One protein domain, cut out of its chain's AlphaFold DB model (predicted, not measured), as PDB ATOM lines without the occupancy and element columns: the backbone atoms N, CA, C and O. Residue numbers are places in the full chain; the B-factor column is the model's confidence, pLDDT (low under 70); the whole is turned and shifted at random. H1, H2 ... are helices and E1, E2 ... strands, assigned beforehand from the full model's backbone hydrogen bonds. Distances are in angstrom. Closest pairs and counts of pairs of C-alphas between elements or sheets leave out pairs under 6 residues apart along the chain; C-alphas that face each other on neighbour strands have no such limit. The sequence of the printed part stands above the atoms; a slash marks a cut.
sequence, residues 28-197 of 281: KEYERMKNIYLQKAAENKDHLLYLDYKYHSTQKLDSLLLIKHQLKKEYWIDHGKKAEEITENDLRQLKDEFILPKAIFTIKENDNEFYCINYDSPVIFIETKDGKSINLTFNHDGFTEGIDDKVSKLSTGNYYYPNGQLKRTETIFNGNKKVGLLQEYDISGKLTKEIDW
ATOM      1  N   LYS A  28     129.689 121.657  87.676       89.06
ATOM      2  CA  LYS A  28     130.347 122.960  87.471       89.06
ATOM      3  C   LYS A  28     129.573 124.125  88.089       89.06
ATOM      4  O   LYS A  28     130.167 125.132  88.463       89.06
ATOM      5  N   GLU A  29     128.255 123.996  88.189       91.44
ATOM      6  CA  GLU A  29     127.406 125.029  88.773       91.44
ATOM      7  C   GLU A  29     127.620 125.131  90.283       91.44
ATOM      8  O   GLU A  29     127.663 126.232  90.827       91.44
ATOM      9  N   TYR A  30     127.879 124.011  90.955       89.50
ATOM     10  CA  TYR A  30     128.249 124.034  92.364       89.50
ATOM     11  C   TYR A  30     129.593 124.710  92.603       89.50
ATOM     12  O   TYR A  30     129.722 125.529  93.509       89.50
ATOM     13  N   GLU A  31     130.598 124.427  91.775       88.56
ATOM     14  CA  GLU A  31     131.888 125.115  91.868       88.56
ATOM     15  C   GLU A  31     131.729 126.629  91.686       88.56
ATOM     16  O   GLU A  31     132.319 127.408  92.439       88.56
ATOM     17  N   ARG A  32     130.878 127.050  90.740       92.81
ATOM     18  CA  ARG A  32     130.519 128.459  90.539       92.81
ATOM     19  C   ARG A  32     129.869 129.052  91.793       92.81
ATOM     20  O   ARG A  32     130.332 130.086  92.270       92.81
ATOM     21  N   MET A  33     128.850 128.391  92.349       92.44
ATOM     22  CA  MET A  33     128.153 128.835  93.566       92.44
ATOM     23  C   MET A  33     129.105 128.953  94.761       92.44
ATOM     24  O   MET A  33     129.075 129.963  95.463       92.44
ATOM     25  N   LYS A  34     130.005 127.980  94.957       90.56
ATOM     26  CA  LYS A  34     131.057 128.039  95.985       90.56
ATOM     27  C   LYS A  34     131.913 129.289  95.828       90.56
ATOM     28  O   LYS A  34     132.084 130.040  96.782       90.56
ATOM     29  N   ASN A  35     132.449 129.512  94.629       91.38
ATOM     30  CA  ASN A  35     133.359 130.626  94.378       91.38
ATOM     31  C   ASN A  35     132.658 131.973  94.588       91.38
ATOM     32  O   ASN A  35     133.219 132.858  95.227       91.38
ATOM     33  N   ILE A  36     131.407 132.097  94.136       93.94
ATOM     34  CA  ILE A  36     130.574 133.278  94.385       93.94
ATOM     35  C   ILE A  36     130.345 133.484  95.883       93.94
ATOM     36  O   ILE A  36     130.450 134.610  96.364       93.94
ATOM     37  N   TYR A  37     130.055 132.416  96.631       94.06
ATOM     38  CA  TYR A  37     129.869 132.506  98.076       94.06
ATOM     39  C   TYR A  37     131.115 133.008  98.790       94.06
ATOM     40  O   TYR A  37     131.039 133.976  99.547       94.06
ATOM     41  N   LEU A  38     132.264 132.391  98.513       91.38
ATOM     42  CA  LEU A  38     133.536 132.765  99.123       91.38
ATOM     43  C   LEU A  38     133.936 134.200  98.763       91.38
ATOM     44  O   LEU A  38     134.375 134.944  99.640       91.38
ATOM     45  N   GLN A  39     133.722 134.614  97.511       94.06
ATOM     46  CA  GLN A  39     133.970 135.987  97.080       94.06
ATOM     47  C   GLN A  39     133.092 136.978  97.852       94.06
ATOM     48  O   GLN A  39     133.617 137.901  98.474       94.06
ATOM     49  N   LYS A  40     131.767 136.777  97.877       94.56
ATOM     50  CA  LYS A  40     130.863 137.693  98.588       94.56
ATOM     51  C   LYS A  40     131.113 137.708 100.092       94.56
ATOM     52  O   LYS A  40     130.990 138.763 100.708       94.56
ATOM     53  N   ALA A  41     131.473 136.573 100.688       93.38
ATOM     54  CA  ALA A  41     131.853 136.519 102.095       93.38
ATOM     55  C   ALA A  41     133.111 137.362 102.368       93.38
ATOM     56  O   ALA A  41     133.136 138.126 103.329       93.38
ATOM     57  N   ALA A  42     134.121 137.292 101.494       93.12
ATOM     58  CA  ALA A  42     135.329 138.109 101.611       93.12
ATOM     59  C   ALA A  42     135.049 139.613 101.427       93.12
ATOM     60  O   ALA A  42     135.569 140.429 102.188       93.12
ATOM     61  N   GLU A  43     134.198 139.977 100.463       95.38
ATOM     62  CA  GLU A  43     133.776 141.363 100.206       95.38
ATOM     63  C   GLU A  43     132.983 141.970 101.375       95.38
ATOM     64  O   GLU A  43     133.056 143.173 101.606       95.38
ATOM     65  N   ASN A  44     132.251 141.147 102.133       94.12
ATOM     66  CA  ASN A  44     131.388 141.583 103.236       94.12
ATOM     67  C   ASN A  44     131.959 141.247 104.623       94.12
ATOM     68  O   ASN A  44     131.218 141.275 105.603       94.12
ATOM     69  N   LYS A  45     133.255 140.926 104.732       92.12
ATOM     70  CA  LYS A  45     133.873 140.391 105.961       92.12
ATOM     71  C   LYS A  45     133.588 141.209 107.232       92.12
ATOM     72  O   LYS A  45     133.401 140.623 108.289       92.12
ATOM     73  N   ASP A  46     133.498 142.536 107.123       95.69
ATOM     74  CA  ASP A  46     133.290 143.439 108.266       95.69
ATOM     75  C   ASP A  46     131.832 143.425 108.777       95.69
ATOM     76  O   ASP A  46     131.524 143.944 109.848       95.69
ATOM     77  N   HIS A  47     130.927 142.793 108.026       95.62
ATOM     78  CA  HIS A  47     129.511 142.608 108.354       95.62
ATOM     79  C   HIS A  47     129.153 141.138 108.619       95.62
ATOM     80  O   HIS A  47     127.969 140.782 108.687       95.62
ATOM     81  N   LEU A  48     130.161 140.273 108.759       95.88
ATOM     82  CA  LEU A  48     129.987 138.844 108.976       95.88
ATOM     83  C   LEU A  48     130.689 138.386 110.256       95.88
ATOM     84  O   LEU A  48     131.821 138.761 110.544       95.88
ATOM     85  N   LEU A  49     130.021 137.512 111.005       94.00
ATOM     86  CA  LEU A  49     130.594 136.775 112.128       94.00
ATOM     87  C   LEU A  49     130.835 135.334 111.697       94.00
ATOM     88  O   LEU A  49     129.909 134.677 111.225       94.00
ATOM     89  N   TYR A  50     132.059 134.839 111.872       91.50
ATOM     90  CA  TYR A  50     132.371 133.432 111.639       91.50
ATOM     91  C   TYR A  50     132.261 132.650 112.948       91.50
ATOM     92  O   TYR A  50     133.079 132.833 113.848       91.50
ATOM     93  N   LEU A  51     131.232 131.811 113.066       90.06
ATOM     94  CA  LEU A  51     130.920 131.016 114.257       90.06
ATOM     95  C   LEU A  51     130.481 129.618 113.821       90.06
ATOM     96  O   LEU A  51     129.781 129.482 112.822       90.06
ATOM     97  N   ASP A  52     130.905 128.582 114.547       86.50
ATOM     98  CA  ASP A  52     130.532 127.182 114.282       86.50
ATOM     99  C   ASP A  52     130.661 126.782 112.803       86.50
ATOM    100  O   ASP A  52     129.796 126.125 112.219       86.50
ATOM    101  N   TYR A  53     131.770 127.208 112.192       89.50
ATOM    102  CA  TYR A  53     132.111 126.978 110.789       89.50
ATOM    103  C   TYR A  53     131.183 127.653 109.765       89.50
ATOM    104  O   TYR A  53     131.205 127.286 108.589       89.50
ATOM    105  N   LYS A  54     130.382 128.643 110.167       91.38
ATOM    106  CA  LYS A  54     129.423 129.359 109.313       91.38
ATOM    107  C   LYS A  54     129.631 130.863 109.396       91.38
ATOM    108  O   LYS A  54     129.978 131.396 110.445       91.38
ATOM    109  N   TYR A  55     129.354 131.558 108.297       93.75
ATOM    110  CA  TYR A  55     129.208 133.010 108.329       93.75
ATOM    111  C   TYR A  55     127.775 133.385 108.703       93.75
ATOM    112  O   TYR A  55     126.812 132.882 108.123       93.75
ATOM    113  N   HIS A  56     127.639 134.306 109.646       95.00
ATOM    114  CA  HIS A  56     126.383 134.910 110.069       95.00
ATOM    115  C   HIS A  56     126.406 136.399 109.739       95.00
ATOM    116  O   HIS A  56     127.396 137.076 110.002       95.00
ATOM    117  N   SER A  57     125.318 136.922 109.181       96.56
ATOM    118  CA  SER A  57     125.185 138.357 108.924       96.56
ATOM    119  C   SER A  57     124.894 139.096 110.228       96.56
ATOM    120  O   SER A  57     123.883 138.815 110.879       96.56
ATOM    121  N   THR A  58     125.744 140.062 110.591       95.88
ATOM    122  CA  THR A  58     125.534 140.902 111.784       95.88
ATOM    123  C   THR A  58     124.252 141.713 111.660       95.88
ATOM    124  O   THR A  58     123.413 141.679 112.550       95.88
ATOM    125  N   GLN A  59     124.019 142.318 110.496       94.75
ATOM    126  CA  GLN A  59     122.796 143.066 110.207       94.75
ATOM    127  C   GLN A  59     121.524 142.207 110.349       94.75
ATOM    128  O   GLN A  59     120.503 142.661 110.878       94.75
ATOM    129  N   LYS A  60     121.564 140.953 109.875       95.31
ATOM    130  CA  LYS A  60     120.441 140.016 110.021       95.31
ATOM    131  C   LYS A  60     120.239 139.638 111.483       95.31
ATOM    132  O   LYS A  60     119.099 139.588 111.935       95.31
ATOM    133  N   LEU A  61     121.325 139.401 112.219       94.88
ATOM    134  CA  LEU A  61     121.277 139.116 113.649       94.88
ATOM    135  C   LEU A  61     120.652 140.278 114.432       94.88
ATOM    136  O   LEU A  61     119.723 140.040 115.199       94.88
ATOM    137  N   ASP A  62     121.075 141.515 114.172       94.12
ATOM    138  CA  ASP A  62     120.515 142.718 114.800       94.12
ATOM    139  C   ASP A  62     119.008 142.817 114.548       94.12
ATOM    140  O   ASP A  62     118.218 143.006 115.475       94.12
ATOM    141  N   SER A  63     118.586 142.586 113.303       95.69
ATOM    142  CA  SER A  63     117.168 142.584 112.927       95.69
ATOM    143  C   SER A  63     116.373 141.491 113.653       95.69
ATOM    144  O   SER A  63     115.257 141.731 114.110       95.69
ATOM    145  N   LEU A  64     116.940 140.289 113.795       95.81
ATOM    146  CA  LEU A  64     116.294 139.172 114.490       95.81
ATOM    147  C   LEU A  64     116.210 139.399 116.006       95.81
ATOM    148  O   LEU A  64     115.229 138.991 116.630       95.81
ATOM    149  N   LEU A  65     117.198 140.072 116.602       93.56
ATOM    150  CA  LEU A  65     117.195 140.416 118.024       93.56
ATOM    151  C   LEU A  65     116.058 141.382 118.381       93.56
ATOM    152  O   LEU A  65     115.473 141.245 119.457       93.56
ATOM    153  N   LEU A  66     115.682 142.286 117.469       95.12
ATOM    154  CA  LEU A  66     114.534 143.187 117.649       95.12
ATOM    155  C   LEU A  66     113.197 142.436 117.743       95.12
ATOM    156  O   LEU A  66     112.293 142.877 118.450       95.12
ATOM    157  N   ILE A  67     113.074 141.283 117.078       95.06
ATOM    158  CA  ILE A  67     111.853 140.459 117.061       95.06
ATOM    159  C   ILE A  67     111.985 139.163 117.875       95.06
ATOM    160  O   ILE A  67     111.146 138.265 117.769       95.06
ATOM    161  N   LYS A  68     113.013 139.037 118.724       94.44
ATOM    162  CA  LYS A  68     113.344 137.763 119.382       94.44
ATOM    163  C   LYS A  68     112.211 137.181 120.221       94.44
ATOM    164  O   LYS A  68     112.015 135.973 120.205       94.44
ATOM    165  N   HIS A  69     111.427 138.010 120.915       92.62
ATOM    166  CA  HIS A  69     110.285 137.526 121.703       92.62
ATOM    167  C   HIS A  69     109.229 136.845 120.822       92.62
ATOM    168  O   HIS A  69     108.680 135.821 121.224       92.62
ATOM    169  N   GLN A  70     108.972 137.368 119.618       94.00
ATOM    170  CA  GLN A  70     108.066 136.736 118.659       94.00
ATOM    171  C   GLN A  70     108.629 135.391 118.188       94.00
ATOM    172  O   GLN A  70     107.936 134.381 118.266       94.00
ATOM    173  N   LEU A  71     109.908 135.354 117.804       94.81
ATOM    174  CA  LEU A  71     110.570 134.124 117.358       94.81
ATOM    175  C   LEU A  71     110.573 133.031 118.439       94.81
ATOM    176  O   LEU A  71     110.413 131.852 118.130       94.81
ATOM    177  N   LYS A  72     110.732 133.406 119.714       94.56
ATOM    178  CA  LYS A  72     110.649 132.467 120.842       94.56
ATOM    179  C   LYS A  72     109.235 131.918 121.031       94.56
ATOM    180  O   LYS A  72     109.085 130.745 121.351       94.56
ATOM    181  N   LYS A  73     108.201 132.742 120.829       94.56
ATOM    182  CA  LYS A  73     106.806 132.275 120.857       94.56
ATOM    183  C   LYS A  73     106.542 131.276 119.735       94.56
ATOM    184  O   LYS A  73     106.033 130.200 120.013       94.56
ATOM    185  N   GLU A  74     106.941 131.607 118.507       94.56
ATOM    186  CA  GLU A  74     106.833 130.712 117.347       94.56
ATOM    187  C   GLU A  74     107.524 129.369 117.616       94.56
ATOM    188  O   GLU A  74     106.912 128.324 117.428       94.56
ATOM    189  N   TYR A  75     108.738 129.387 118.181       94.06
ATOM    190  CA  TYR A  75     109.434 128.166 118.589       94.06
ATOM    191  C   TYR A  75     108.585 127.299 119.527       94.06
ATOM    192  O   TYR A  75     108.424 126.108 119.281       94.06
ATOM    193  N   TRP A  76     108.021 127.865 120.596       94.50
ATOM    194  CA  TRP A  76     107.205 127.088 121.534       94.50
ATOM    195  C   TRP A  76     105.930 126.532 120.889       94.50
ATOM    196  O   TRP A  76     105.538 125.407 121.207       94.50
ATOM    197  N   ILE A  77     105.324 127.278 119.962       95.38
ATOM    198  CA  ILE A  77     104.161 126.828 119.186       95.38
ATOM    199  C   ILE A  77     104.526 125.629 118.312       95.38
ATOM    200  O   ILE A  77     103.851 124.601 118.369       95.38
ATOM    201  N   ASP A  78     105.633 125.716 117.574       93.31
ATOM    202  CA  ASP A  78     106.124 124.629 116.721       93.31
ATOM    203  C   ASP A  78     106.465 123.361 117.528       93.31
ATOM    204  O   ASP A  78     106.418 122.249 117.003       93.31
ATOM    205  N   HIS A  79     106.750 123.516 118.826       93.00
ATOM    206  CA  HIS A  79     107.013 122.423 119.765       93.00
ATOM    207  C   HIS A  79     105.773 122.011 120.583       93.00
ATOM    208  O   HIS A  79     105.890 121.330 121.602       93.00
ATOM    209  N   GLY A  80     104.575 122.379 120.117       94.06
ATOM    210  CA  GLY A  80     103.299 121.850 120.601       94.06
ATOM    211  C   GLY A  80     102.663 122.614 121.761       94.06
ATOM    212  O   GLY A  80     101.648 122.160 122.291       94.06
ATOM    213  N   LYS A  81     103.217 123.763 122.161       95.25
ATOM    214  CA  LYS A  81     102.620 124.620 123.193       95.25
ATOM    215  C   LYS A  81     101.572 125.546 122.574       95.25
ATOM    216  O   LYS A  81     101.791 126.105 121.503       95.25
ATOM    217  N   LYS A  82     100.428 125.746 123.234       95.62
ATOM    218  CA  LYS A  82      99.423 126.697 122.730       95.62
ATOM    219  C   LYS A  82      99.885 128.129 122.951       95.62
ATOM    220  O   LYS A  82     100.529 128.420 123.956       95.62
ATOM    221  N   ALA A  83      99.520 129.030 122.042       93.44
ATOM    222  CA  ALA A  83      99.970 130.419 122.075       93.44
ATOM    223  C   ALA A  83      99.607 131.133 123.391       93.44
ATOM    224  O   ALA A  83     100.402 131.920 123.906       93.44
ATOM    225  N   GLU A  84      98.441 130.823 123.958       94.19
ATOM    226  CA  GLU A  84      97.917 131.417 125.193       94.19
ATOM    227  C   GLU A  84      98.613 130.883 126.456       94.19
ATOM    228  O   GLU A  84      98.564 131.517 127.507       94.19
ATOM    229  N   GLU A  85      99.272 129.726 126.362       94.44
ATOM    230  CA  GLU A  85      99.972 129.066 127.472       94.44
ATOM    231  C   GLU A  85     101.445 129.506 127.576       94.44
ATOM    232  O   GLU A  85     102.151 129.101 128.503       94.44
ATOM    233  N   ILE A  86     101.938 130.310 126.624       95.62
ATOM    234  CA  ILE A  86     103.329 130.778 126.590       95.62
ATOM    235  C   ILE A  86     103.501 131.967 127.535       95.62
ATOM    236  O   ILE A  86     102.988 133.062 127.308       95.62
ATOM    237  N   THR A  87     104.283 131.751 128.586       95.12
ATOM    238  CA  THR A  87     104.575 132.729 129.636       95.12
ATOM    239  C   THR A  87     105.905 133.447 129.397       95.12
ATOM    240  O   THR A  87     106.774 132.971 128.670       95.12
ATOM    241  N   GLU A  88     106.130 134.564 130.092       93.31
ATOM    242  CA  GLU A  88     107.436 135.246 130.106       93.31
ATOM    243  C   GLU A  88     108.579 134.343 130.597       93.31
ATOM    244  O   GLU A  88     109.718 134.475 130.148       93.31
ATOM    245  N   ASN A  89     108.292 133.394 131.492       93.62
ATOM    246  CA  ASN A  89     109.296 132.442 131.955       93.62
ATOM    247  C   ASN A  89     109.746 131.503 130.821       93.62
ATOM    248  O   ASN A  89     110.942 131.263 130.670       93.62
ATOM    249  N   ASP A  90     108.818 131.050 129.974       91.88
ATOM    250  CA  ASP A  90     109.137 130.220 128.803       91.88
ATOM    251  C   ASP A  90     110.046 130.960 127.812       91.88
ATOM    252  O   ASP A  90     110.986 130.390 127.254       91.88
ATOM    253  N   LEU A  91     109.804 132.261 127.612       92.19
ATOM    254  CA  LEU A  91     110.629 133.102 126.741       92.19
ATOM    255  C   LEU A  91     112.030 133.346 127.323       92.19
ATOM    256  O   LEU A  91     112.995 133.488 126.573       92.19
ATOM    257  N   ARG A  92     112.170 133.400 128.652       90.38
ATOM    258  CA  ARG A  92     113.476 133.562 129.316       90.38
ATOM    259  C   ARG A  92     114.306 132.281 129.310       90.38
ATOM    260  O   ARG A  92     115.524 132.370 129.220       90.38
ATOM    261  N   GLN A  93     113.663 131.116 129.404       91.06
ATOM    262  CA  GLN A  93     114.354 129.822 129.403       91.06
ATOM    263  C   GLN A  93     114.994 129.491 128.052       91.06
ATOM    264  O   GLN A  93     116.048 128.856 128.011       91.06
ATOM    265  N   LEU A  94     114.388 129.938 126.950       91.50
ATOM    266  CA  LEU A  94     114.974 129.781 125.627       91.50
ATOM    267  C   LEU A  94     116.088 130.817 125.441       91.50
ATOM    268  O   LEU A  94     115.818 132.014 125.323       91.50
ATOM    269  N   LYS A  95     117.342 130.366 125.443       91.06
ATOM    270  CA  LYS A  95     118.493 131.252 125.251       91.06
ATOM    271  C   LYS A  95     118.539 131.808 123.821       91.06
ATOM    272  O   LYS A  95     118.034 131.163 122.907       91.06
ATOM    273  N   ASP A  96     119.119 132.994 123.628       87.56
ATOM    274  CA  ASP A  96     119.079 133.730 122.349       87.56
ATOM    275  C   ASP A  96     119.874 133.035 121.213       87.56
ATOM    276  O   ASP A  96     119.659 133.337 120.041       87.56
ATOM    277  N   GLU A  97     120.712 132.040 121.517       87.50
ATOM    278  CA  GLU A  97     121.481 131.237 120.556       87.50
ATOM    279  C   GLU A  97     120.591 130.525 119.518       87.50
ATOM    280  O   GLU A  97     121.036 130.283 118.398       87.50
ATOM    281  N   PHE A  98     119.311 130.262 119.825       88.69
ATOM    282  CA  PHE A  98     118.355 129.691 118.858       88.69
ATOM    283  C   PHE A  98     118.123 130.589 117.622       88.69
ATOM    284  O   PHE A  98     117.602 130.128 116.604       88.69
ATOM    285  N   ILE A  99     118.506 131.869 117.698       91.06
ATOM    286  CA  ILE A  99     118.414 132.844 116.604       91.06
ATOM    287  C   ILE A  99     119.559 132.662 115.602       91.06
ATOM    288  O   ILE A  99     119.373 132.935 114.415       91.06
ATOM    289  N   LEU A 100     120.727 132.177 116.043       91.19
ATOM    290  CA  LEU A 100     121.934 132.092 115.212       91.19
ATOM    291  C   LEU A 100     121.703 131.351 113.883       91.19
ATOM    292  O   LEU A 100     122.096 131.892 112.846       91.19
ATOM    293  N   PRO A 101     120.999 130.198 113.835       91.25
ATOM    294  CA  PRO A 101     120.698 129.524 112.571       91.25
ATOM    295  C   PRO A 101     119.878 130.375 111.591       91.25
ATOM    296  O   PRO A 101     120.049 130.257 110.381       91.25
ATOM    297  N   LYS A 102     119.018 131.278 112.083       91.94
ATOM    298  CA  LYS A 102     118.246 132.203 111.236       91.94
ATOM    299  C   LYS A 102     119.120 133.338 110.691       91.94
ATOM    300  O   LYS A 102     118.774 133.916 109.663       91.94
ATOM    301  N   ALA A 103     120.254 133.641 111.327       95.25
ATOM    302  CA  ALA A 103     121.177 134.708 110.937       95.25
ATOM    303  C   ALA A 103     122.257 134.281 109.921       95.25
ATOM    304  O   ALA A 103     123.077 135.116 109.541       95.25
ATOM    305  N   ILE A 104     122.275 133.015 109.478       95.00
ATOM    306  CA  ILE A 104     123.257 132.517 108.498       95.00
ATOM    307  C   ILE A 104     123.268 133.424 107.256       95.00
ATOM    308  O   ILE A 104     122.213 133.807 106.737       95.00
ATOM    309  N   PHE A 105     124.475 133.781 106.817       95.38
ATOM    310  CA  PHE A 105     124.719 134.516 105.586       95.38
ATOM    311  C   PHE A 105     124.497 133.593 104.391       95.38
ATOM    312  O   PHE A 105     125.198 132.592 104.224       95.38
ATOM    313  N   THR A 106     123.512 133.947 103.574       94.75
ATOM    314  CA  THR A 106     123.058 133.188 102.414       94.75
ATOM    315  C   THR A 106     123.091 134.059 101.163       94.75
ATOM    316  O   THR A 106     122.952 135.283 101.225       94.75
ATOM    317  N   ILE A 107     123.262 133.427 100.006       94.56
ATOM    318  CA  ILE A 107     123.146 134.062  98.693       94.56
ATOM    319  C   ILE A 107     121.878 133.559  98.029       94.56
ATOM    320  O   ILE A 107     121.598 132.364  98.045       94.56
ATOM    321  N   LYS A 108     121.133 134.484  97.421       92.81
ATOM    322  CA  LYS A 108     119.973 134.169  96.591       92.81
ATOM    323  C   LYS A 108     120.304 134.391  95.123       92.81
ATOM    324  O   LYS A 108     120.749 135.478  94.755       92.81
ATOM    325  N   GLU A 109     120.077 133.377  94.298       89.00
ATOM    326  CA  GLU A 109     120.258 133.433  92.846       89.00
ATOM    327  C   GLU A 109     119.243 132.507  92.163       89.00
ATOM    328  O   GLU A 109     119.120 131.340  92.532       89.00
ATOM    329  N   ASN A 110     118.517 133.020  91.165       83.38
ATOM    330  CA  ASN A 110     117.531 132.259  90.382       83.38
ATOM    331  C   ASN A 110     116.542 131.451  91.251       83.38
ATOM    332  O   ASN A 110     116.350 130.258  91.030       83.38
ATOM    333  N   ASP A 111     115.949 132.101  92.258       85.62
ATOM    334  CA  ASP A 111     115.036 131.517  93.258       85.62
ATOM    335  C   ASP A 111     115.639 130.456  94.203       85.62
ATOM    336  O   ASP A 111     114.916 129.915  95.039       85.62
ATOM    337  N   ASN A 112     116.941 130.174  94.124       88.75
ATOM    338  CA  ASN A 112     117.623 129.263  95.042       88.75
ATOM    339  C   ASN A 112     118.364 130.054  96.116       88.75
ATOM    340  O   ASN A 112     118.897 131.135  95.851       88.75
ATOM    341  N   GLU A 113     118.421 129.498  97.320       92.44
ATOM    342  CA  GLU A 113     119.195 130.051  98.426       92.44
ATOM    343  C   GLU A 113     120.320 129.086  98.783       92.44
ATOM    344  O   GLU A 113     120.075 127.895  98.976       92.44
ATOM    345  N   PHE A 114     121.551 129.590  98.868       93.44
ATOM    346  CA  PHE A 114     122.704 128.760  99.190       93.44
ATOM    347  C   PHE A 114     123.693 129.428 100.139       93.44
ATOM    348  O   PHE A 114     123.797 130.654 100.219       93.44
ATOM    349  N   TYR A 115     124.436 128.601 100.866       92.81
ATOM    350  CA  TYR A 115     125.531 129.025 101.733       92.81
ATOM    351  C   TYR A 115     126.632 127.968 101.782       92.81
ATOM    352  O   TYR A 115     126.394 126.811 101.445       92.81
ATOM    353  N   CYS A 116     127.833 128.356 102.211       90.50
ATOM    354  CA  CYS A 116     128.901 127.404 102.504       90.50
ATOM    355  C   CYS A 116     129.152 127.313 104.011       90.50
ATOM    356  O   CYS A 116     129.017 128.300 104.736       90.50
ATOM    357  N   ILE A 117     129.568 126.137 104.467       86.12
ATOM    358  CA  ILE A 117     130.171 125.941 105.792       86.12
ATOM    359  C   ILE A 117     131.611 125.478 105.615       86.12
ATOM    360  O   ILE A 117     131.913 124.876 104.592       86.12
ATOM    361  N   ASN A 118     132.438 125.684 106.642       80.38
ATOM    362  CA  ASN A 118     133.850 125.306 106.708       80.38
ATOM    363  C   ASN A 118     134.696 125.969 105.603       80.38
ATOM    364  O   ASN A 118     134.656 125.577 104.447       80.38
ATOM    365  N   TYR A 119     135.479 126.990 105.953       67.31
ATOM    366  CA  TYR A 119     136.264 127.725 104.957       67.31
ATOM    367  C   TYR A 119     137.341 126.848 104.292       67.31
ATOM    368  O   TYR A 119     137.569 126.966 103.089       67.31
ATOM    369  N   ASP A 120     137.942 125.930 105.055       69.75
ATOM    370  CA  ASP A 120     139.053 125.089 104.596       69.75
ATOM    371  C   ASP A 120     138.578 123.878 103.780       69.75
ATOM    372  O   ASP A 120     139.279 123.408 102.884       69.75
ATOM    373  N   SER A 121     137.368 123.384 104.059       75.69
ATOM    374  CA  SER A 121     136.709 122.326 103.286       75.69
ATOM    375  C   SER A 121     135.243 122.691 103.042       75.69
ATOM    376  O   SER A 121     134.354 122.219 103.760       75.69
ATOM    377  N   PRO A 122     134.983 123.591 102.072       80.25
ATOM    378  CA  PRO A 122     133.671 124.189 101.885       80.25
ATOM    379  C   PRO A 122     132.635 123.144 101.510       80.25
ATOM    380  O   PRO A 122     132.764 122.471 100.493       80.25
ATOM    381  N   VAL A 123     131.574 123.053 102.308       89.25
ATOM    382  CA  VAL A 123     130.364 122.305 101.954       89.25
ATOM    383  C   VAL A 123     129.294 123.305 101.560       89.25
ATOM    384  O   VAL A 123     128.952 124.179 102.356       89.25
ATOM    385  N   ILE A 124     128.770 123.179 100.343       92.44
ATOM    386  CA  ILE A 124     127.680 124.030  99.855       92.44
ATOM    387  C   ILE A 124     126.360 123.407 100.279       92.44
ATOM    388  O   ILE A 124     126.137 122.224 100.039       92.44
ATOM    389  N   PHE A 125     125.477 124.215 100.846       94.06
ATOM    390  CA  PHE A 125     124.085 123.881 101.102       94.06
ATOM    391  C   PHE A 125     123.206 124.717 100.193       94.06
ATOM    392  O   PHE A 125     123.419 125.924 100.091       94.06
ATOM    393  N   ILE A 126     122.224 124.086  99.561       94.06
ATOM    394  CA  ILE A 126     121.291 124.729  98.641       94.06
ATOM    395  C   ILE A 126     119.886 124.280  99.015       94.06
ATOM    396  O   ILE A 126     119.612 123.084  99.069       94.06
ATOM    397  N   GLU A 127     118.989 125.231  99.235       93.56
ATOM    398  CA  GLU A 127     117.553 124.972  99.244       93.56
ATOM    399  C   GLU A 127     116.978 125.467  97.917       93.56
ATOM    400  O   GLU A 127     117.149 126.630  97.528       93.56
ATOM    401  N   THR A 128     116.316 124.564  97.202       90.06
ATOM    402  CA  THR A 128     115.697 124.852  95.914       90.06
ATOM    403  C   THR A 128     114.224 125.211  96.086       90.06
ATOM    404  O   THR A 128     113.547 124.783  97.026       90.06
ATOM    405  N   LYS A 129     113.679 125.962  95.126       86.38
ATOM    406  CA  LYS A 129     112.262 126.363  95.117       86.38
ATOM    407  C   LYS A 129     111.284 125.185  95.125       86.38
ATOM    408  O   LYS A 129     110.190 125.296  95.670       86.38
ATOM    409  N   ASP A 130     111.660 124.066  94.513       85.19
ATOM    410  CA  ASP A 130     110.856 122.842  94.466       85.19
ATOM    411  C   ASP A 130     111.001 121.969  95.728       85.19
ATOM    412  O   ASP A 130     110.505 120.843  95.761       85.19
ATOM    413  N   GLY A 131     111.628 122.495  96.787       87.31
ATOM    414  CA  GLY A 131     111.657 121.879  98.112       87.31
ATOM    415  C   GLY A 131     112.724 120.800  98.281       87.31
ATOM    416  O   GLY A 131     112.566 119.932  99.149       87.31
ATOM    417  N   LYS A 132     113.789 120.831  97.470       93.31
ATOM    418  CA  LYS A 132     114.961 119.971  97.656       93.31
ATOM    419  C   LYS A 132     116.001 120.689  98.506       93.31
ATOM    420  O   LYS A 132     116.266 121.873  98.312       93.31
ATOM    421  N   SER A 133     116.606 119.943  99.419       95.06
ATOM    422  CA  SER A 133     117.835 120.343 100.095       95.06
ATOM    423  C   SER A 133     118.985 119.588  99.451       95.06
ATOM    424  O   SER A 133     118.891 118.378  99.250       95.06
ATOM    425  N   ILE A 134     120.042 120.291  99.075       95.38
ATOM    426  CA  ILE A 134     121.223 119.697  98.459       95.38
ATOM    427  C   ILE A 134     122.434 120.091  99.285       95.38
ATOM    428  O   ILE A 134     122.626 121.274  99.572       95.38
ATOM    429  N   ASN A 135     123.265 119.115  99.637       94.25
ATOM    430  CA  ASN A 135     124.586 119.360 100.190       94.25
ATOM    431  C   ASN A 135     125.670 118.816  99.256       94.25
ATOM    432  O   ASN A 135     125.580 117.698  98.755       94.25
ATOM    433  N   LEU A 136     126.709 119.610  99.020       93.25
ATOM    434  CA  LEU A 136     127.867 119.186  98.248       93.25
ATOM    435  C   LEU A 136     129.136 119.357  99.071       93.25
ATOM    436  O   LEU A 136     129.506 120.478  99.415       93.25
ATOM    437  N   THR A 137     129.822 118.246  99.322       91.00
ATOM    438  CA  THR A 137     131.101 118.194 100.032       91.00
ATOM    439  C   THR A 137     132.229 117.919  99.051       91.00
ATOM    440  O   THR A 137     132.214 116.901  98.358       91.00
ATOM    441  N   PHE A 138     133.236 118.790  99.032       83.12
ATOM    442  CA  PHE A 138     134.463 118.586  98.264       83.12
ATOM    443  C   PHE A 138     135.507 117.879  99.138       83.12
ATOM    444  O   PHE A 138     135.880 118.381 100.192       83.12
ATOM    445  N   ASN A 139     135.981 116.715  98.700       80.50
ATOM    446  CA  ASN A 139     137.004 115.913  99.371       80.50
ATOM    447  C   ASN A 139     138.256 115.809  98.481       80.50
ATOM    448  O   ASN A 139     138.197 116.037  97.275       80.50
ATOM    449  N   HIS A 140     139.399 115.404  99.041       75.00
ATOM    450  CA  HIS A 140     140.602 115.162  98.228       75.00
ATOM    451  C   HIS A 140     140.389 114.077  97.155       75.00
ATOM    452  O   HIS A 140     140.904 114.198  96.046       75.00
ATOM    453  N   ASP A 141     139.568 113.067  97.455       82.06
ATOM    454  CA  ASP A 141     139.315 111.920  96.572       82.06
ATOM    455  C   ASP A 141     138.096 112.100  95.647       82.06
ATOM    456  O   ASP A 141     137.636 111.135  95.029       82.06
ATOM    457  N   GLY A 142     137.559 113.320  95.541       87.94
ATOM    458  CA  GLY A 142     136.401 113.650  94.709       87.94
ATOM    459  C   GLY A 142     135.370 114.478  95.462       87.94
ATOM    460  O   GLY A 142     135.714 115.314  96.287       87.94
ATOM    461  N   PHE A 143     134.085 114.276  95.203       90.56
ATOM    462  CA  PHE A 143     133.043 115.001  95.931       90.56
ATOM    463  C   PHE A 143     131.798 114.150  96.129       90.56
ATOM    464  O   PHE A 143     131.552 113.183  95.402       90.56
ATOM    465  N   THR A 144     131.036 114.514  97.151       93.69
ATOM    466  CA  THR A 144     129.801 113.843  97.546       93.69
ATOM    467  C   THR A 144     128.663 114.842  97.482       93.69
ATOM    468  O   THR A 144     128.763 115.923  98.055       93.69
ATOM    469  N   GLU A 145     127.590 114.463  96.808       95.25
ATOM    470  CA  GLU A 145     126.342 115.205  96.713       95.25
ATOM    471  C   GLU A 145     125.245 114.412  97.429       95.25
ATOM    472  O   GLU A 145     124.995 113.255  97.090       95.25
ATOM    473  N   GLY A 146     124.587 115.016  98.410       95.56
ATOM    474  CA  GLY A 146     123.336 114.516  98.965       95.56
ATOM    475  C   GLY A 146     122.179 115.389  98.500       95.56
ATOM    476  O   GLY A 146     122.273 116.613  98.507       95.56
ATOM    477  N   ILE A 147     121.090 114.757  98.074       96.12
ATOM    478  CA  ILE A 147     119.870 115.425  97.620       96.12
ATOM    479  C   ILE A 147     118.708 114.875  98.434       96.12
ATOM    480  O   ILE A 147     118.333 113.719  98.246       96.12
ATOM    481  N   ASP A 148     118.108 115.707  99.274       95.62
ATOM    482  CA  ASP A 148     116.895 115.412 100.029       95.62
ATOM    483  C   ASP A 148     115.689 116.080  99.366       95.62
ATOM    484  O   ASP A 148     115.495 117.293  99.453       95.62
ATOM    485  N   ASP A 149     114.840 115.287  98.719       94.00
ATOM    486  CA  ASP A 149     113.573 115.745  98.158       94.00
ATOM    487  C   ASP A 149     112.451 115.519  99.181       94.00
ATOM    488  O   ASP A 149     111.945 114.407  99.366       94.00
ATOM    489  N   LYS A 150     112.053 116.602  99.862       87.19
ATOM    490  CA  LYS A 150     111.055 116.566 100.944       87.19
ATOM    491  C   LYS A 150     109.665 116.146 100.446       87.19
ATOM    492  O   LYS A 150     108.896 115.568 101.212       87.19
ATOM    493  N   VAL A 151     109.347 116.408  99.176       88.62
ATOM    494  CA  VAL A 151     108.037 116.116  98.570       88.62
ATOM    495  C   VAL A 151     107.885 114.617  98.330       88.62
ATOM    496  O   VAL A 151     106.903 114.004  98.749       88.62
ATOM    497  N   SER A 152     108.880 114.011  97.685       90.06
ATOM    498  CA  SER A 152     108.905 112.571  97.402       90.06
ATOM    499  C   SER A 152     109.411 111.728  98.573       90.06
ATOM    500  O   SER A 152     109.242 110.508  98.564       90.06
ATOM    501  N   LYS A 153     110.005 112.369  99.589       92.38
ATOM    502  CA  LYS A 153     110.673 111.739 100.738       92.38
ATOM    503  C   LYS A 153     111.826 110.821 100.321       92.38
ATOM    504  O   LYS A 153     112.107 109.823 100.994       92.38
ATOM    505  N   LEU A 154     112.456 111.139  99.192       94.44
ATOM    506  CA  LEU A 154     113.631 110.451  98.678       94.44
ATOM    507  C   LEU A 154     114.881 111.250  99.026       94.44
ATOM    508  O   LEU A 154     114.937 112.450  98.779       94.44
ATOM    509  N   SER A 155     115.900 110.545  99.501       95.50
ATOM    510  CA  SER A 155     117.245 111.080  99.669       95.50
ATOM    511  C   SER A 155     118.198 110.303  98.775       95.50
ATOM    512  O   SER A 155     118.225 109.072  98.828       95.50
ATOM    513  N   THR A 156     118.945 110.981  97.911       96.31
ATOM    514  CA  THR A 156     119.913 110.354  96.996       96.31
ATOM    515  C   THR A 156     121.313 110.848  97.292       96.31
ATOM    516  O   THR A 156     121.542 112.051  97.323       96.31
ATOM    517  N   GLY A 157     122.231 109.909  97.509       95.50
ATOM    518  CA  GLY A 157     123.655 110.181  97.645       95.50
ATOM    519  C   GLY A 157     124.373 109.836  96.349       95.50
ATOM    520  O   GLY A 157     124.303 108.693  95.893       95.50
ATOM    521  N   ASN A 158     125.076 110.806  95.778       95.75
ATOM    522  CA  ASN A 158     125.966 110.632  94.643       95.75
ATOM    523  C   ASN A 158     127.410 110.882  95.085       95.75
ATOM    524  O   ASN A 158     127.724 111.875  95.734       95.75
ATOM    525  N   TYR A 159     128.300 109.975  94.711       95.00
ATOM    526  CA  TYR A 159     129.727 110.051  94.988       95.00
ATOM    527  C   TYR A 159     130.446 110.118  93.657       95.00
ATOM    528  O   TYR A 159     130.141 109.330  92.761       95.00
ATOM    529  N   TYR A 160     131.415 111.010  93.536       94.81
ATOM    530  CA  TYR A 160     132.120 111.268  92.290       94.81
ATOM    531  C   TYR A 160     133.624 111.130  92.484       94.81
ATOM    532  O   TYR A 160     134.152 111.404  93.559       94.81
ATOM    533  N   TYR A 161     134.311 110.709  91.427       94.69
ATOM    534  CA  TYR A 161     135.762 110.787  91.316       94.69
ATOM    535  C   TYR A 161     136.227 112.245  91.136       94.69
ATOM    536  O   TYR A 161     135.423 113.097  90.749       94.69
ATOM    537  N   PRO A 162     137.530 112.550  91.319       91.81
ATOM    538  CA  PRO A 162     138.062 113.905  91.129       91.81
ATOM    539  C   PRO A 162     137.851 114.481  89.723       91.81
ATOM    540  O   PRO A 162     137.767 115.691  89.557       91.81
ATOM    541  N   ASN A 163     137.732 113.626  88.699       91.69
ATOM    542  CA  ASN A 163     137.422 114.044  87.326       91.69
ATOM    543  C   ASN A 163     135.926 114.355  87.099       91.69
ATOM    544  O   ASN A 163     135.527 114.652  85.976       91.69
ATOM    545  N   GLY A 164     135.096 114.240  88.139       91.50
ATOM    546  CA  GLY A 164     133.651 114.429  88.094       91.50
ATOM    547  C   GLY A 164     132.852 113.243  87.557       91.50
ATOM    548  O   GLY A 164     131.630 113.340  87.443       91.50
ATOM    549  N   GLN A 165     133.497 112.110  87.259       94.81
ATOM    550  CA  GLN A 165     132.796 110.878  86.911       94.81
ATOM    551  C   GLN A 165     132.034 110.353  88.132       94.81
ATOM    552  O   GLN A 165     132.608 110.201  89.211       94.81
ATOM    553  N   LEU A 166     130.749 110.031  87.958       95.25
ATOM    554  CA  LEU A 166     129.953 109.373  88.993       95.25
ATOM    555  C   LEU A 166     130.607 108.034  89.344       95.25
ATOM    556  O   LEU A 166     130.795 107.204  88.462       95.25
ATOM    557  N   LYS A 167     130.939 107.855  90.621       96.00
ATOM    558  CA  LYS A 167     131.523 106.652  91.226       96.00
ATOM    559  C   LYS A 167     130.448 105.752  91.815       96.00
ATOM    560  O   LYS A 167     130.504 104.539  91.653       96.00
ATOM    561  N   ARG A 168     129.474 106.330  92.521       95.31
ATOM    562  CA  ARG A 168     128.382 105.587  93.156       95.31
ATOM    563  C   ARG A 168     127.136 106.447  93.273       95.31
ATOM    564  O   ARG A 168     127.243 107.639  93.533       95.31
ATOM    565  N   THR A 169     125.971 105.830  93.142       95.94
ATOM    566  CA  THR A 169     124.684 106.447  93.473       95.94
ATOM    567  C   THR A 169     123.821 105.462  94.252       95.94
ATOM    568  O   THR A 169     123.802 104.265  93.945       95.94
ATOM    569  N   GLU A 170     123.144 105.946  95.288       95.06
ATOM    570  CA  GLU A 170     122.167 105.174  96.050       95.06
ATOM    571  C   GLU A 170     121.050 106.071  96.583       95.06
ATOM    572  O   GLU A 170     121.272 107.236  96.915       95.06
ATOM    573  N   THR A 171     119.844 105.511  96.692       94.81
ATOM    574  CA  THR A 171     118.672 106.236  97.185       94.81
ATOM    575  C   THR A 171     118.062 105.541  98.394       94.81
ATOM    576  O   THR A 171     117.903 104.316  98.439       94.81
ATOM    577  N   ILE A 172     117.660 106.350  99.369       92.75
ATOM    578  CA  ILE A 172     116.837 105.947 100.501       92.75
ATOM    579  C   ILE A 172     115.494 106.679 100.471       92.75
ATOM    580  O   ILE A 172     115.373 107.794  99.977       92.75
ATOM    581  N   PHE A 173     114.471 106.037 101.015       89.88
ATOM    582  CA  PHE A 173     113.139 106.587 101.217       89.88
ATOM    583  C   PHE A 173     112.872 106.726 102.717       89.88
ATOM    584  O   PHE A 173     113.228 105.833 103.491       89.88
ATOM    585  N   ASN A 174     112.232 107.824 103.129       85.50
ATOM    586  CA  ASN A 174     111.911 108.118 104.534       85.50
ATOM    587  C   ASN A 174     113.118 107.967 105.486       85.50
ATOM    588  O   ASN A 174     112.990 107.430 106.585       85.50
ATOM    589  N   GLY A 175     114.303 108.406 105.055       78.06
ATOM    590  CA  GLY A 175     115.493 108.524 105.904       78.06
ATOM    591  C   GLY A 175     116.251 107.232 106.233       78.06
ATOM    592  O   GLY A 175     117.359 107.322 106.748       78.06
ATOM    593  N   ASN A 176     115.731 106.033 105.941       80.44
ATOM    594  CA  ASN A 176     116.477 104.792 106.228       80.44
ATOM    595  C   ASN A 176     116.182 103.589 105.315       80.44
ATOM    596  O   ASN A 176     116.841 102.553 105.433       80.44
ATOM    597  N   LYS A 177     115.215 103.680 104.395       87.75
ATOM    598  CA  LYS A 177     114.821 102.538 103.565       87.75
ATOM    599  C   LYS A 177     115.513 102.586 102.211       87.75
ATOM    600  O   LYS A 177     115.108 103.371 101.364       87.75
ATOM    601  N   LYS A 178     116.494 101.713 101.959       91.00
ATOM    602  CA  LYS A 178     117.124 101.614 100.628       91.00
ATOM    603  C   LYS A 178     116.098 101.216  99.555       91.00
ATOM    604  O   LYS A 178     115.371 100.224  99.712       91.00
ATOM    605  N   VAL A 179     116.034 101.999  98.479       91.19
ATOM    606  CA  VAL A 179     115.092 101.850  97.356       91.19
ATOM    607  C   VAL A 179     115.799 102.079  96.020       91.19
ATOM    608  O   VAL A 179     116.926 102.564  95.976       91.19
ATOM    609  N   GLY A 180     115.141 101.708  94.921       91.06
ATOM    610  CA  GLY A 180     115.698 101.872  93.581       91.06
ATOM    611  C   GLY A 180     116.945 101.018  93.343       91.06
ATOM    612  O   GLY A 180     117.032  99.878  93.810       91.06
ATOM    613  N   LEU A 181     117.890 101.581  92.590       93.19
ATOM    614  CA  LEU A 181     119.157 100.943  92.251       93.19
ATOM    615  C   LEU A 181     120.284 101.545  93.093       93.19
ATOM    616  O   LEU A 181     120.369 102.766  93.216       93.19
ATOM    617  N   LEU A 182     121.175 100.699  93.602       94.31
ATOM    618  CA  LEU A 182     122.552 101.091  93.896       94.31
ATOM    619  C   LEU A 182     123.386 100.777  92.660       94.31
ATOM    620  O   LEU A 182     123.340  99.656  92.157       94.31
ATOM    621  N   GLN A 183     124.147 101.756  92.188       95.44
ATOM    622  CA  GLN A 183     125.051 101.585  91.054       95.44
ATOM    623  C   GLN A 183     126.436 102.096  91.433       95.44
ATOM    624  O   GLN A 183     126.551 103.162  92.038       95.44
ATOM    625  N   GLU A 184     127.472 101.343  91.073       96.31
ATOM    626  CA  GLU A 184     128.871 101.756  91.182       96.31
ATOM    627  C   GLU A 184     129.525 101.685  89.804       96.31
ATOM    628  O   GLU A 184     129.223 100.806  88.991       96.31
ATOM    629  N   TYR A 185     130.419 102.630  89.551       97.12
ATOM    630  CA  TYR A 185     131.109 102.803  88.286       97.12
ATOM    631  C   TYR A 185     132.603 102.969  88.551       97.12
ATOM    632  O   TYR A 185     133.004 103.465  89.606       97.12
ATOM    633  N   ASP A 186     133.431 102.573  87.590       96.88
ATOM    634  CA  ASP A 186     134.853 102.909  87.608       96.88
ATOM    635  C   ASP A 186     135.114 104.349  87.128       96.88
ATOM    636  O   ASP A 186     134.211 105.074  86.703       96.88
ATOM    637  N   ILE A 187     136.378 104.774  87.187       96.50
ATOM    638  CA  ILE A 187     136.799 106.134  86.817       96.50
ATOM    639  C   ILE A 187     136.582 106.470  85.332       96.50
ATOM    640  O   ILE A 187     136.547 107.648  84.973       96.50
ATOM    641  N   SER A 188     136.423 105.454  84.473       96.81
ATOM    642  CA  SER A 188     136.083 105.622  83.055       96.81
ATOM    643  C   SER A 188     134.573 105.739  82.814       96.81
ATOM    644  O   SER A 188     134.148 106.013  81.694       96.81
ATOM    645  N   GLY A 189     133.767 105.535  83.861       96.50
ATOM    646  CA  GLY A 189     132.309 105.551  83.815       96.50
ATOM    647  C   GLY A 189     131.679 104.211  83.449       96.50
ATOM    648  O   GLY A 189     130.473 104.146  83.209       96.50
ATOM    649  N   LYS A 190     132.452 103.122  83.423       97.62
ATOM    650  CA  LYS A 190     131.905 101.785  83.193       97.62
ATOM    651  C   LYS A 190     131.225 101.283  84.463       97.62
ATOM    652  O   LYS A 190     131.821 101.305  85.536       97.62
ATOM    653  N   LEU A 191     129.996 100.785  84.332       97.12
ATOM    654  CA  LEU A 191     129.253 100.158  85.426       97.12
ATOM    655  C   LEU A 191     130.007  98.914  85.927       97.12
ATOM    656  O   LEU A 191     130.255  97.980  85.160       97.12
ATOM    657  N   THR A 192     130.370  98.904  87.207       96.56
ATOM    658  CA  THR A 192     131.077  97.794  87.869       96.56
ATOM    659  C   THR A 192     130.163  96.988  88.781       96.56
ATOM    660  O   THR A 192     130.437  95.814  89.035       96.56
ATOM    661  N   LYS A 193     129.068  97.588  89.257       94.25
ATOM    662  CA  LYS A 193     128.106  96.942  90.150       94.25
ATOM    663  C   LYS A 193     126.735  97.585  90.026       94.25
ATOM    664  O   LYS A 193     126.618  98.807  89.977       94.25
ATOM    665  N   GLU A 194     125.703  96.757  90.063       94.12
ATOM    666  CA  GLU A 194     124.313  97.190  90.135       94.12
ATOM    667  C   GLU A 194     123.541  96.285  91.096       94.12
ATOM    668  O   GLU A 194     123.684  95.063  91.067       94.12
ATOM    669  N   ILE A 195     122.745  96.894  91.970       92.62
ATOM    670  CA  ILE A 195     121.895  96.213  92.946       92.62
ATOM    671  C   ILE A 195     120.511  96.835  92.867       92.62
ATOM    672  O   ILE A 195     120.321  97.995  93.229       92.62
ATOM    673  N   ASP A 196     119.528  96.044  92.446       92.50
ATOM    674  CA  ASP A 196     118.120  96.420  92.512       92.50
ATOM    675  C   ASP A 196     117.553  96.004  93.872       92.50
ATOM    676  O   ASP A 196     117.250  94.833  94.121       92.50
ATOM    677  N   TRP A 197     117.382  96.978  94.772       91.00
ATOM    678  CA  TRP A 197     116.917  96.734  96.139       91.00
ATOM    679  C   TRP A 197     115.555  96.040  96.202       91.00
ATOM    680  O   TRP A 197     115.213  95.464  97.239       91.00
TER     681      TRP A 197
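Overview. This is residues 28 to 197 of the 281 residues of an uncharacterized protein of Chryseobacterium shigense (UniProt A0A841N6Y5). A long, twisted sheet of nine strands, E3 to E11, makes one lobe, with H1 packed on one face towards its E3 end and the other face bare. Beyond that end a smaller lobe, made of the hairpin E1 and E2 and the helices H2, H3, H4 and H5, reaches away from the sheet. The printed part has 170 residues, with five named helices and eleven named strands in the order H1, E1, E2, H2 to H5, E3 to E11; both sheets are antiparallel, the large one running E3 to E11 in chain order. The class is mixed, and the whole is loose, with a radius of gyration of the C-alphas of 20.0 A and spans of 62 by 40 by 26 A.

Arrangement. H1, residues 28 to 43, is on one face of the large sheet, two layers in all. That sheet is a meander, each strand the antiparallel neighbour of the one before: E3, residues 107 to 109, E4, 112 to 117, E5, 123 to 127, E6, 132 to 139, E7, 142 to 149, E8, 154 to 160, E9, 166 to 173, E10, 177 to 185, and E11, 191 to 196. The closest C-alphas of H1 and E5 are those of Lys 34 and Ile 124, 6.5 A apart. The strands E1, residues 48 to 51, and E2, residues 54 to 57, form a hairpin, with N 49 and O 56 at 2.8 A, within hydrogen-bond range. The closest C-alphas of E2 and E4 are those of Lys 54 and Ile 117, 5.0 A apart. H2, residues 58 to 66, touches H5, residues 96 to 103, at a steep tilt of 50 degrees, opposite ways, with the C-alphas of Leu 61 and Ala 103 closest at 5.2 A. H3, residues 68 to 78, and H4, residues 88 to 93, only just touch, with 3 pairs of C-alphas within 8 A, the closest being Lys 72 and Leu 91 at 5.9 A. In the hairpin E4 and E5, N 115 and O 125 are 3.0 A apart; in E10 and E11, N 182 and O 195 are 2.9 A apart. Every O i to N i+4 pair is within hydrogen-bond range in H1, H2, H3 and H4, but 1 of 4 in H5, where 4 of 5 O i to N i+3 pairs are.

Along the chain. H1 begins at C-alpha 28, (130.347, 122.960, 87.471), and is 22.6 A long; H3 is 15.2 A. E6 is 22.5 A, E7 23.2 A and E10 22.3 A, and E10 bends by 73 degrees at residue 180. E11 ends at C-alpha 196, (118.120, 96.420, 92.512).

Size, cuts and confidence. The C-alphas farthest apart, those of Glu 88 and Lys 190, are 62.6 A apart. The printed part has no cut, and no link is long. The mean pLDDT of the printed part is 92.0; residues 119 to 120 are under 70.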